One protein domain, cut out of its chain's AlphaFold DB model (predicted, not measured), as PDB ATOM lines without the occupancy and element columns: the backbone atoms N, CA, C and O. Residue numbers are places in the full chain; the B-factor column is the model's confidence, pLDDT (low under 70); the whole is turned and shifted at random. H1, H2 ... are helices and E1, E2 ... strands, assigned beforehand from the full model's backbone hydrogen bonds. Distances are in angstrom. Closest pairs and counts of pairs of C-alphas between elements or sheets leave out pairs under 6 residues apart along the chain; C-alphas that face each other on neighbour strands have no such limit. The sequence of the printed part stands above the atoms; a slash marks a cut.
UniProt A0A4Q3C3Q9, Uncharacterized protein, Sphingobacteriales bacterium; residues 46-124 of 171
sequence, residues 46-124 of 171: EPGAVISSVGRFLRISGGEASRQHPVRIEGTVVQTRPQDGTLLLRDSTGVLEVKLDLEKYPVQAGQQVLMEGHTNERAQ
ATOM      1  N   GLU A  46     120.006 156.995 117.968       76.75
ATOM      2  CA  GLU A  46     119.830 155.565 118.192       76.75
ATOM      3  C   GLU A  46     121.023 155.029 119.011       76.75
ATOM      4  O   GLU A  46     122.159 155.480 118.810       76.75
ATOM      5  N   PRO A  47     120.812 154.091 119.947       72.12
ATOM      6  CA  PRO A  47     121.902 153.491 120.708       72.12
ATOM      7  C   PRO A  47     122.980 152.912 119.779       72.12
ATOM      8  O   PRO A  47     122.702 152.041 118.959       72.12
ATOM      9  N   GLY A  48     124.218 153.399 119.903       73.06
ATOM     10  CA  GLY A  48     125.344 152.965 119.067       73.06
ATOM     11  C   GLY A  48     125.462 153.678 117.715       73.06
ATOM     12  O   GLY A  48     126.320 153.307 116.913       73.06
ATOM     13  N   ALA A  49     124.650 154.706 117.451       84.94
ATOM     14  CA  ALA A  49     124.775 155.518 116.248       84.94
ATOM     15  C   ALA A  49     126.147 156.210 116.174       84.94
ATOM     16  O   ALA A  49     126.606 156.843 117.128       84.94
ATOM     17  N   VAL A  50     126.787 156.120 115.006       91.06
ATOM     18  CA  VAL A  50     128.071 156.780 114.752       91.06
ATOM     19  C   VAL A  50     127.847 158.269 114.506       91.06
ATOM     20  O   VAL A  50     127.111 158.663 113.601       91.06
ATOM     21  N   ILE A  51     128.519 159.113 115.286       89.81
ATOM     22  CA  ILE A  51     128.522 160.564 115.096       89.81
ATOM     23  C   ILE A  51     129.572 160.916 114.043       89.81
ATOM     24  O   ILE A  51     130.772 160.797 114.301       89.81
ATOM     25  N   SER A  52     129.115 161.365 112.874       92.69
ATOM     26  CA  SER A  52     129.977 161.604 111.711       92.69
ATOM     27  C   SER A  52     130.190 163.064 111.316       92.69
ATOM     28  O   SER A  52     130.982 163.335 110.418       92.69
ATOM     29  N   SER A  53     129.536 164.012 111.991       89.81
ATOM     30  CA  SER A  53     129.699 165.442 111.714       89.81
ATOM     31  C   SER A  53     129.940 166.264 112.974       89.81
ATOM     32  O   SER A  53     129.447 165.947 114.064       89.81
ATOM     33  N   VAL A  54     130.678 167.360 112.816       85.88
ATOM     34  CA  VAL A  54     130.994 168.310 113.887       85.88
ATOM     35  C   VAL A  54     129.724 168.948 114.435       85.88
ATOM     36  O   VAL A  54     129.507 168.959 115.642       85.88
ATOM     37  N   GLY A  55     128.839 169.425 113.565       82.88
ATOM     38  CA  GLY A  55     127.582 170.054 113.953       82.88
ATOM     39  C   GLY A  55     126.671 169.105 114.730       82.88
ATOM     40  O   GLY A  55     125.954 169.544 115.630       82.88
ATOM     41  N   ARG A  56     126.720 167.794 114.449       85.12
ATOM     42  CA  ARG A  56     126.004 166.795 115.251       85.12
ATOM     43  C   ARG A  56     126.657 166.606 116.613       85.12
ATOM     44  O   ARG A  56     125.943 166.612 117.612       85.12
ATOM     45  N   PHE A  57     127.983 166.477 116.650       85.75
ATOM     46  CA  PHE A  57     128.755 166.328 117.883       85.75
ATOM     47  C   PHE A  57     128.556 167.513 118.839       85.75
ATOM     48  O   PHE A  57     128.354 167.306 120.028       85.75
ATOM     49  N   LEU A  58     128.520 168.744 118.326       82.44
ATOM     50  CA  LEU A  58     128.307 169.959 119.122       82.44
ATOM     51  C   LEU A  58     126.886 170.097 119.693       82.44
ATOM     52  O   LEU A  58     126.654 170.954 120.539       82.44
ATOM     53  N   ARG A  59     125.926 169.288 119.227       81.25
ATOM     54  CA  ARG A  59     124.509 169.370 119.622       81.25
ATOM     55  C   ARG A  59     124.032 168.165 120.444       81.25
ATOM     56  O   ARG A  59     122.837 168.063 120.715       81.25
ATOM     57  N   ILE A  60     124.914 167.229 120.809       79.00
ATOM     58  CA  ILE A  60     124.553 166.135 121.731       79.00
ATOM     59  C   ILE A  60     124.374 166.686 123.153       79.00
ATOM     60  O   ILE A  60     125.061 167.635 123.517       79.00
ATOM     61  N   SER A  61     123.477 166.088 123.948       75.31
ATOM     62  CA  SER A  61     123.232 166.431 125.364       75.31
ATOM     63  C   SER A  61     124.069 165.575 126.317       75.31
ATOM     64  O   SER A  61     124.692 164.600 125.893       75.31
ATOM     65  N   GLY A  62     124.210 165.961 127.587       73.12
ATOM     66  CA  GLY A  62     125.265 165.409 128.464       73.12
ATOM     67  C   GLY A  62     125.013 163.954 128.787       73.12
ATOM     68  O   GLY A  62     125.918 163.122 128.733       73.12
ATOM     69  N   GLY A  63     123.730 163.656 128.992       76.38
ATOM     70  CA  GLY A  63     123.216 162.303 129.116       76.38
ATOM     71  C   GLY A  63     123.324 161.471 127.836       76.38
ATOM     72  O   GLY A  63     123.346 160.253 127.936       76.38
ATOM     73  N   GLU A  64     123.411 162.081 126.648       78.06
ATOM     74  CA  GLU A  64     123.728 161.360 125.405       78.06
ATOM     75  C   GLU A  64     125.239 161.145 125.256       78.06
ATOM     76  O   GLU A  64     125.684 160.051 124.923       78.06
ATOM     77  N   ALA A  65     126.062 162.149 125.563       80.12
ATOM     78  CA  ALA A  65     127.518 162.046 125.480       80.12
ATOM     79  C   ALA A  65     128.093 160.992 126.442       80.12
ATOM     80  O   ALA A  65     129.086 160.334 126.116       80.12
ATOM     81  N   SER A  66     127.470 160.793 127.607       82.44
ATOM     82  CA  SER A  66     127.857 159.759 128.573       82.44
ATOM     83  C   SER A  66     127.591 158.330 128.087       82.44
ATOM     84  O   SER A  66     128.194 157.401 128.618       82.44
ATOM     85  N   ARG A  67     126.779 158.139 127.035       84.75
ATOM     86  CA  ARG A  67     126.491 156.821 126.437       84.75
ATOM     87  C   ARG A  67     127.607 156.279 125.544       84.75
ATOM     88  O   ARG A  67     127.448 155.209 124.972       84.75
ATOM     89  N   GLN A  68     128.729 156.994 125.443       87.00
ATOM     90  CA  GLN A  68     129.916 156.570 124.695       87.00
ATOM     91  C   GLN A  68     129.628 156.219 123.229       87.00
ATOM     92  O   GLN A  68     130.138 155.229 122.708       87.00
ATOM     93  N   HIS A  69     128.841 157.048 122.543       87.38
ATOM     94  CA  HIS A  69     128.581 156.877 121.117       87.38
ATOM     95  C   HIS A  69     129.896 156.894 120.323       87.38
ATOM     96  O   HIS A  69     130.758 157.741 120.601       87.38
ATOM     97  N   PRO A  70     130.074 155.992 119.342       91.44
ATOM     98  CA  PRO A  70     131.229 156.029 118.459       91.44
ATOM     99  C   PRO A  70     131.229 157.326 117.641       91.44
ATOM    100  O   PRO A  70     130.198 157.794 117.165       91.44
ATOM    101  N   VAL A  71     132.405 157.919 117.468       92.00
ATOM    102  CA  VAL A  71     132.627 159.158 116.712       92.00
ATOM    103  C   VAL A  71     133.548 158.840 115.546       92.00
ATOM    104  O   VAL A  71     134.582 158.208 115.755       92.00
ATOM    105  N   ARG A  72     133.192 159.286 114.340       94.56
ATOM    106  CA  ARG A  72     133.993 159.141 113.120       94.56
ATOM    107  C   ARG A  72     133.810 160.363 112.216       94.56
ATOM    108  O   ARG A  72     132.927 160.365 111.369       94.56
ATOM    109  N   ILE A  73     134.625 161.396 112.403       93.56
ATOM    110  CA  ILE A  73     134.485 162.691 111.719       93.56
ATOM    111  C   ILE A  73     135.637 162.889 110.737       93.56
ATOM    112  O   ILE A  73     136.803 162.826 111.124       93.56
ATOM    113  N   GLU A  74     135.308 163.174 109.482       95.94
ATOM    114  CA  GLU A  74     136.268 163.606 108.465       95.94
ATOM    115  C   GLU A  74     136.282 165.131 108.387       95.94
ATOM    116  O   GLU A  74     135.233 165.771 108.335       95.94
ATOM    117  N   GLY A  75     137.469 165.730 108.380       93.88
ATOM    118  CA  GLY A  75     137.585 167.181 108.331       93.88
ATOM    119  C   GLY A  75     138.983 167.671 107.994       93.88
ATOM    120  O   GLY A  75     139.938 166.903 107.887       93.88
ATOM    121  N   THR A  76     139.098 168.981 107.828       94.62
ATOM    122  CA  THR A  76     140.358 169.680 107.587       94.62
ATOM    123  C   THR A  76     140.855 170.302 108.883       94.62
ATOM    124  O   THR A  76     140.113 171.000 109.579       94.62
ATOM    125  N   VAL A  77     142.127 170.087 109.206       92.94
ATOM    126  CA  VAL A  77     142.796 170.768 110.315       92.94
ATOM    127  C   VAL A  77     142.969 172.237 109.937       92.94
ATOM    128  O   VAL A  77     143.696 172.566 109.006       92.94
ATOM    129  N   VAL A  78     142.299 173.139 110.643       89.31
ATOM    130  CA  VAL A  78     142.389 174.589 110.402       89.31
ATOM    131  C   VAL A  78     143.609 175.176 111.098       89.31
ATOM    132  O   VAL A  78     144.285 176.043 110.555       89.31
ATOM    133  N   GLN A  79     143.892 174.699 112.306       88.44
ATOM    134  CA  GLN A  79     144.974 175.197 113.142       88.44
ATOM    135  C   GLN A  79     145.432 174.099 114.094       88.44
ATOM    136  O   GLN A  79     144.620 173.301 114.559       88.44
ATOM    137  N   THR A  80     146.719 174.092 114.424       89.75
ATOM    138  CA  THR A  80     147.272 173.290 115.515       89.75
ATOM    139  C   THR A  80     147.912 174.201 116.551       89.75
ATOM    140  O   THR A  80     148.472 175.251 116.227       89.75
ATOM    141  N   ARG A  81     147.826 173.801 117.816       88.50
ATOM    142  CA  ARG A  81     148.525 174.419 118.934       88.50
ATOM    143  C   ARG A  81     149.281 173.312 119.680       88.50
ATOM    144  O   ARG A  81     148.755 172.693 120.599       88.50
ATOM    145  N   PRO A  82     150.536 173.036 119.279       87.62
ATOM    146  CA  PRO A  82     151.352 172.003 119.919       87.62
ATOM    147  C   PRO A  82     151.548 172.231 121.422       87.62
ATOM    148  O   PRO A  82     151.568 171.279 122.189       87.62
ATOM    149  N   GLN A  83     151.612 173.497 121.846       85.75
ATOM    150  CA  GLN A  83     151.876 173.908 123.231       85.75
ATOM    151  C   GLN A  83     150.852 173.375 124.250       85.75
ATOM    152  O   GLN A  83     151.206 173.157 125.405       85.75
ATOM    153  N   ASP A  84     149.592 173.175 123.853       82.81
ATOM    154  CA  ASP A  84     148.532 172.640 124.720       82.81
ATOM    155  C   ASP A  84     147.927 171.320 124.208       82.81
ATOM    156  O   ASP A  84     146.991 170.786 124.823       82.81
ATOM    157  N   GLY A  85     148.490 170.770 123.127       86.50
ATOM    158  CA  GLY A  85     148.030 169.538 122.497       86.50
ATOM    159  C   GLY A  85     146.635 169.680 121.894       86.50
ATOM    160  O   GLY A  85     145.800 168.794 122.074       86.50
ATOM    161  N   THR A  86     146.331 170.807 121.246       86.75
ATOM    162  CA  THR A  86     145.012 171.034 120.636       86.75
ATOM    163  C   THR A  86     145.086 171.293 119.137       86.75
ATOM    164  O   THR A  86     146.075 171.807 118.612       86.75
ATOM    165  N   LEU A  87     144.025 170.936 118.420       87.56
ATOM    166  CA  LEU A  87     143.803 171.343 117.035       87.56
ATOM    167  C   LEU A  87     142.363 171.796 116.824       87.56
ATOM    168  O   LEU A  87     141.465 171.389 117.559       87.56
ATOM    169  N   LEU A  88     142.142 172.602 115.790       88.38
ATOM    170  CA  LEU A  88     140.815 172.929 115.281       88.38
ATOM    171  C   LEU A  88     140.532 172.081 114.043       88.38
ATOM    172  O   LEU A  88     141.243 172.188 113.045       88.38
ATOM    173  N   LEU A  89     139.487 171.263 114.102       88.12
ATOM    174  CA  LEU A  89     138.994 170.452 112.994       88.12
ATOM    175  C   LEU A  89     137.748 171.113 112.405       88.12
ATOM    176  O   LEU A  89     136.816 171.423 113.142       88.12
ATOM    177  N   ARG A  90     137.711 171.316 111.090       89.50
ATOM    178  CA  ARG A  90     136.545 171.844 110.373       89.50
ATOM    179  C   ARG A  90     135.986 170.797 109.423       89.50
ATOM    180  O   ARG A  90     136.741 170.206 108.658       89.50
ATOM    181  N   ASP A  91     134.671 170.647 109.412       91.75
ATOM    182  CA  ASP A  91     133.935 169.975 108.339       91.75
ATOM    183  C   ASP A  91     132.938 170.959 107.689       91.75
ATOM    184  O   ASP A  91     133.008 172.172 107.910       91.75
ATOM    185  N   SER A  92     132.009 170.463 106.872       89.38
ATOM    186  CA  SER A  92     130.964 171.290 106.251       89.38
ATOM    187  C   SER A  92     129.906 171.814 107.233       89.38
ATOM    188  O   SER A  92     129.118 172.687 106.874       89.38
ATOM    189  N   THR A  93     129.871 171.297 108.462       82.81
ATOM    190  CA  THR A  93     128.837 171.553 109.472       82.81
ATOM    191  C   THR A  93     129.327 172.381 110.662       82.81
ATOM    192  O   THR A  93     128.500 172.897 111.414       82.81
ATOM    193  N   GLY A  94     130.640 172.541 110.852       82.25
ATOM    194  CA  GLY A  94     131.185 173.390 111.908       82.25
ATOM    195  C   GLY A  94     132.689 173.263 112.140       82.25
ATOM    196  O   GLY A  94     133.441 172.751 111.311       82.25
ATOM    197  N   VAL A  95     133.125 173.768 113.297       83.88
ATOM    198  CA  VAL A  95     134.513 173.698 113.779       83.88
ATOM    199  C   VAL A  95     134.530 173.126 115.197       83.88
ATOM    200  O   VAL A  95     133.733 173.541 116.036       83.88
ATOM    201  N   LEU A  96     135.436 172.186 115.459       84.00
ATOM    202  CA  LEU A  96     135.602 171.492 116.733       84.00
ATOM    203  C   LEU A  96     137.043 171.628 117.231       84.00
ATOM    204  O   LEU A  96     137.981 171.324 116.495       84.00
ATOM    205  N   GLU A  97     137.224 172.029 118.489       86.62
ATOM    206  CA  GLU A  97     138.522 171.919 119.159       86.62
ATOM    207  C   GLU A  97     138.720 170.488 119.664       86.62
ATOM    208  O   GLU A  97     137.889 169.946 120.396       86.62
ATOM    209  N   VAL A  98     139.828 169.868 119.270       86.25
ATOM    210  CA  VAL A  98     140.173 168.498 119.640       86.25
ATOM    211  C   VAL A  98     141.476 168.499 120.411       86.25
ATOM    212  O   VAL A  98     142.473 169.061 119.965       86.25
ATOM    213  N   LYS A  99     141.479 167.816 121.557       87.31
ATOM    214  CA  LYS A  99     142.686 167.584 122.344       87.31
ATOM    215  C   LYS A  99     143.324 166.248 121.971       87.31
ATOM    216  O   LYS A  99     142.686 165.202 122.109       87.31
ATOM    217  N   LEU A 100     144.582 166.281 121.550       84.75
ATOM    218  CA  LEU A 100     145.382 165.110 121.208       84.75
ATOM    219  C   LEU A 100     146.855 165.313 121.572       84.75
ATOM    220  O   LEU A 100     147.341 166.426 121.740       84.75
ATOM    221  N   ASP A 101     147.571 164.203 121.660       87.19
ATOM    222  CA  ASP A 101     149.023 164.217 121.748       87.19
ATOM    223  C   ASP A 101     149.608 164.499 120.353       87.19
ATOM    224  O   ASP A 101     149.692 163.602 119.509       87.19
ATOM    225  N   LEU A 102     149.937 165.768 120.100       88.44
ATOM    226  CA  LEU A 102     150.498 166.230 118.826       88.44
ATOM    227  C   LEU A 102     151.962 165.817 118.626       88.44
ATOM    228  O   LEU A 102     152.444 165.878 117.498       88.44
ATOM    229  N   GLU A 103     152.659 165.383 119.678       88.12
ATOM    230  CA  GLU A 103     154.004 164.815 119.547       88.12
ATOM    231  C   GLU A 103     153.917 163.396 118.989       88.12
ATOM    232  O   GLU A 103     154.647 163.027 118.069       88.12
ATOM    233  N   LYS A 104     152.965 162.609 119.501       88.06
ATOM    234  CA  LYS A 104     152.714 161.245 119.026       88.06
ATOM    235  C   LYS A 104     152.029 161.203 117.661       88.06
ATOM    236  O   LYS A 104     152.296 160.297 116.872       88.06
ATOM    237  N   TYR A 105     151.129 162.144 117.396       87.19
ATOM    238  CA  TYR A 105     150.369 162.228 116.150       87.19
ATOM    239  C   TYR A 105     150.567 163.606 115.514       87.19
ATOM    240  O   TYR A 105     149.701 164.478 115.645       87.19
ATOM    241  N   PRO A 106     151.704 163.826 114.831       88.44
ATOM    242  CA  PRO A 106     151.978 165.102 114.194       88.44
ATOM    243  C   PRO A 106     150.985 165.338 113.057       88.44
ATOM    244  O   PRO A 106     150.915 164.577 112.092       88.44
ATOM    245  N   VAL A 107     150.226 166.423 113.173       91.88
ATOM    246  CA  VAL A 107     149.304 166.916 112.146       91.88
ATOM    247  C   VAL A 107     149.541 168.406 111.923       91.88
ATOM    248  O   VAL A 107     150.000 169.120 112.817       91.88
ATOM    249  N   GLN A 108     149.267 168.879 110.714       90.25
ATOM    250  CA  GLN A 108     149.519 170.248 110.270       90.25
ATOM    251  C   GLN A 108     148.233 170.901 109.768       90.25
ATOM    252  O   GLN A 108     147.319 170.229 109.291       90.25
ATOM    253  N   ALA A 109     148.175 172.231 109.853       92.44
ATOM    254  CA  ALA A 109     147.091 172.994 109.248       92.44
ATOM    255  C   ALA A 109     147.004 172.722 107.734       92.44
ATOM    256  O   ALA A 109     148.016 172.550 107.059       92.44
ATOM    257  N   GLY A 110     145.781 172.666 107.212       91.06
ATOM    258  CA  GLY A 110     145.464 172.309 105.830       91.06
ATOM    259  C   GLY A 110     145.324 170.805 105.574       91.06
ATOM    260  O   GLY A 110     144.797 170.429 104.530       91.06
ATOM    261  N   GLN A 111     145.737 169.933 106.500       92.62
ATOM    262  CA  GLN A 111     145.634 168.486 106.298       92.62
ATOM    263  C   GLN A 111     144.205 167.978 106.470       92.62
ATOM    264  O   GLN A 111     143.486 168.395 107.379       92.62
ATOM    265  N   GLN A 112     143.822 167.025 105.621       96.06
ATOM    266  CA  GLN A 112     142.579 166.285 105.771       96.06
ATOM    267  C   GLN A 112     142.811 165.061 106.657       96.06
ATOM    268  O   GLN A 112     143.743 164.279 106.441       96.06
ATOM    269  N   VAL A 113     141.977 164.917 107.681       94.50
ATOM    270  CA  VAL A 113     142.118 163.879 108.699       94.50
ATOM    271  C   VAL A 113     140.782 163.203 108.973       94.50
ATOM    272  O   VAL A 113     139.724 163.833 108.955       94.50
ATOM    273  N   LEU A 114     140.859 161.910 109.271       94.62
ATOM    274  CA  LEU A 114     139.774 161.139 109.860       94.62
ATOM    275  C   LEU A 114     140.008 161.049 111.368       94.62
ATOM    276  O   LEU A 114     141.035 160.517 111.787       94.62
ATOM    277  N   MET A 115     139.061 161.539 112.164       91.88
ATOM    278  CA  MET A 115     139.051 161.429 113.619       91.88
ATOM    279  C   MET A 115     138.091 160.328 114.059       91.88
ATOM    280  O   MET A 115     136.893 160.418 113.806       91.88
ATOM    281  N   GLU A 116     138.587 159.351 114.811       92.06
ATOM    282  CA  GLU A 116     137.775 158.281 115.394       92.06
ATOM    283  C   GLU A 116     137.845 158.304 116.914       92.06
ATOM    284  O   GLU A 116     138.916 158.552 117.455       92.06
ATOM    285  N   GLY A 117     136.760 158.003 117.626       88.94
ATOM    286  CA  GLY A 117     136.774 157.842 119.081       88.94
ATOM    287  C   GLY A 117     135.395 157.573 119.666       88.94
ATOM    288  O   GLY A 117     134.547 156.992 119.005       88.94
ATOM    289  N   HIS A 118     135.186 157.970 120.919       89.81
ATOM    290  CA  HIS A 118     133.914 157.787 121.623       89.81
ATOM    291  C   HIS A 118     133.569 159.054 122.398       89.81
ATOM    292  O   HIS A 118     134.473 159.731 122.908       89.81
ATOM    293  N   THR A 119     132.280 159.370 122.510       86.88
ATOM    294  CA  THR A 119     131.819 160.482 123.344       86.88
ATOM    295  C   THR A 119     132.128 160.221 124.818       86.88
ATOM    296  O   THR A 119     132.231 159.082 125.276       86.88
ATOM    297  N   ASN A 120     132.309 161.294 125.580       78.38
ATOM    298  CA  ASN A 120     132.384 161.226 127.032       78.38
ATOM    299  C   ASN A 120     131.685 162.441 127.645       78.38
ATOM    300  O   ASN A 120     131.478 163.452 126.977       78.38
ATOM    301  N   GLU A 121     131.371 162.360 128.935       67.62
ATOM    302  CA  GLU A 121     130.715 163.439 129.685       67.62
ATOM    303  C   GLU A 121     131.500 164.769 129.638       67.62
ATOM    304  O   GLU A 121     130.925 165.854 129.669       67.62
ATOM    305  N   ARG A 122     132.834 164.713 129.495       57.69
ATOM    306  CA  ARG A 122     133.694 165.907 129.439       57.69
ATOM    307  C   ARG A 122     133.597 166.680 128.124       57.69
ATOM    308  O   ARG A 122     134.019 167.835 128.102       57.69
ATOM    309  N   ALA A 123     133.064 166.083 127.058       55.78
ATOM    310  CA  ALA A 123     132.953 166.710 125.741       55.78
ATOM    311  C   ALA A 123     132.010 167.926 125.719       55.78
ATOM    312  O   ALA A 123     132.004 168.670 124.744       55.78
ATOM    313  N   GLN A 124     131.231 168.148 126.783       54.22
ATOM    314  CA  GLN A 124     130.039 168.983 126.713       54.22
ATOM    315  C   GLN A 124     129.958 170.097 127.745       54.22
ATOM    316  O   GLN A 124     128.899 170.477 128.232       54.22
TER     317      GLN A 124
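What this domain is: This is residues 46 to 124 of the 171 residues of an uncharacterized protein of Sphingobacteriales bacterium (UniProt A0A4Q3C3Q9). A strongly twisted sheet of four strands is built on one long strand, E1, which bends by 93 degrees at residue 78; E4 pairs with its earlier part, E2 and E3 follow on from its later part. Three very short helices gather toward one end of the long axis, and the loop of residues 100 to 111 lies toward the other. The 79 printed residues run H1 H2 E1 E2 E3 E4 H3, class mixed; the sheet's order is E3 E2 E1 E4, all antiparallel. The whole is compact, with a radius of gyration of the C-alphas of 12.5 A and spans of 34 by 23 by 16 A.

Where its parts are: Find C-alpha 54 at (130.994, 168.310, 113.887), where H1, residues 54 to 57, begins. Next come H2, 62 to 65, and E1, 70 to 81, 25.3 A long from C-alpha 70 at (131.229, 156.029, 118.459). E2, 86 to 90, and E3, 95 to 99, each measure 13.3 A; E4, 112 to 118, measures 20.0 A. H3, 121 to 124, ends at (130.039, 168.983, 126.713).

How they stand to each other: E1 pairs with E4 over 70 to 76, N 73 and O 115 at 2.8 A, and with E2 over 76 to 81, N 78 and O 88 at 2.8 A. E2 and E3 form a hairpin, N 89 and O 96 at 2.8 A. E1 E2 E3 are a meander, each strand the antiparallel neighbour of the one before; with E4 beside E1 they make a Greek key. H1 only grazes the sheet. H2 and H3 touch, the closest C-alphas being Ala 65 and Glu 121, 5.5 A. The helices are too short for O i to N i+4 pairs; H3 has 0 of 1 O i to N i+3 pairs within range.

The domain as a whole: The printed part has no cut, and the C-alphas farthest apart, Glu 46 and Gln 83, are 37.3 A apart. Look for the long link from E3 to E4, and for pLDDT under 70 at residues 121 to 124.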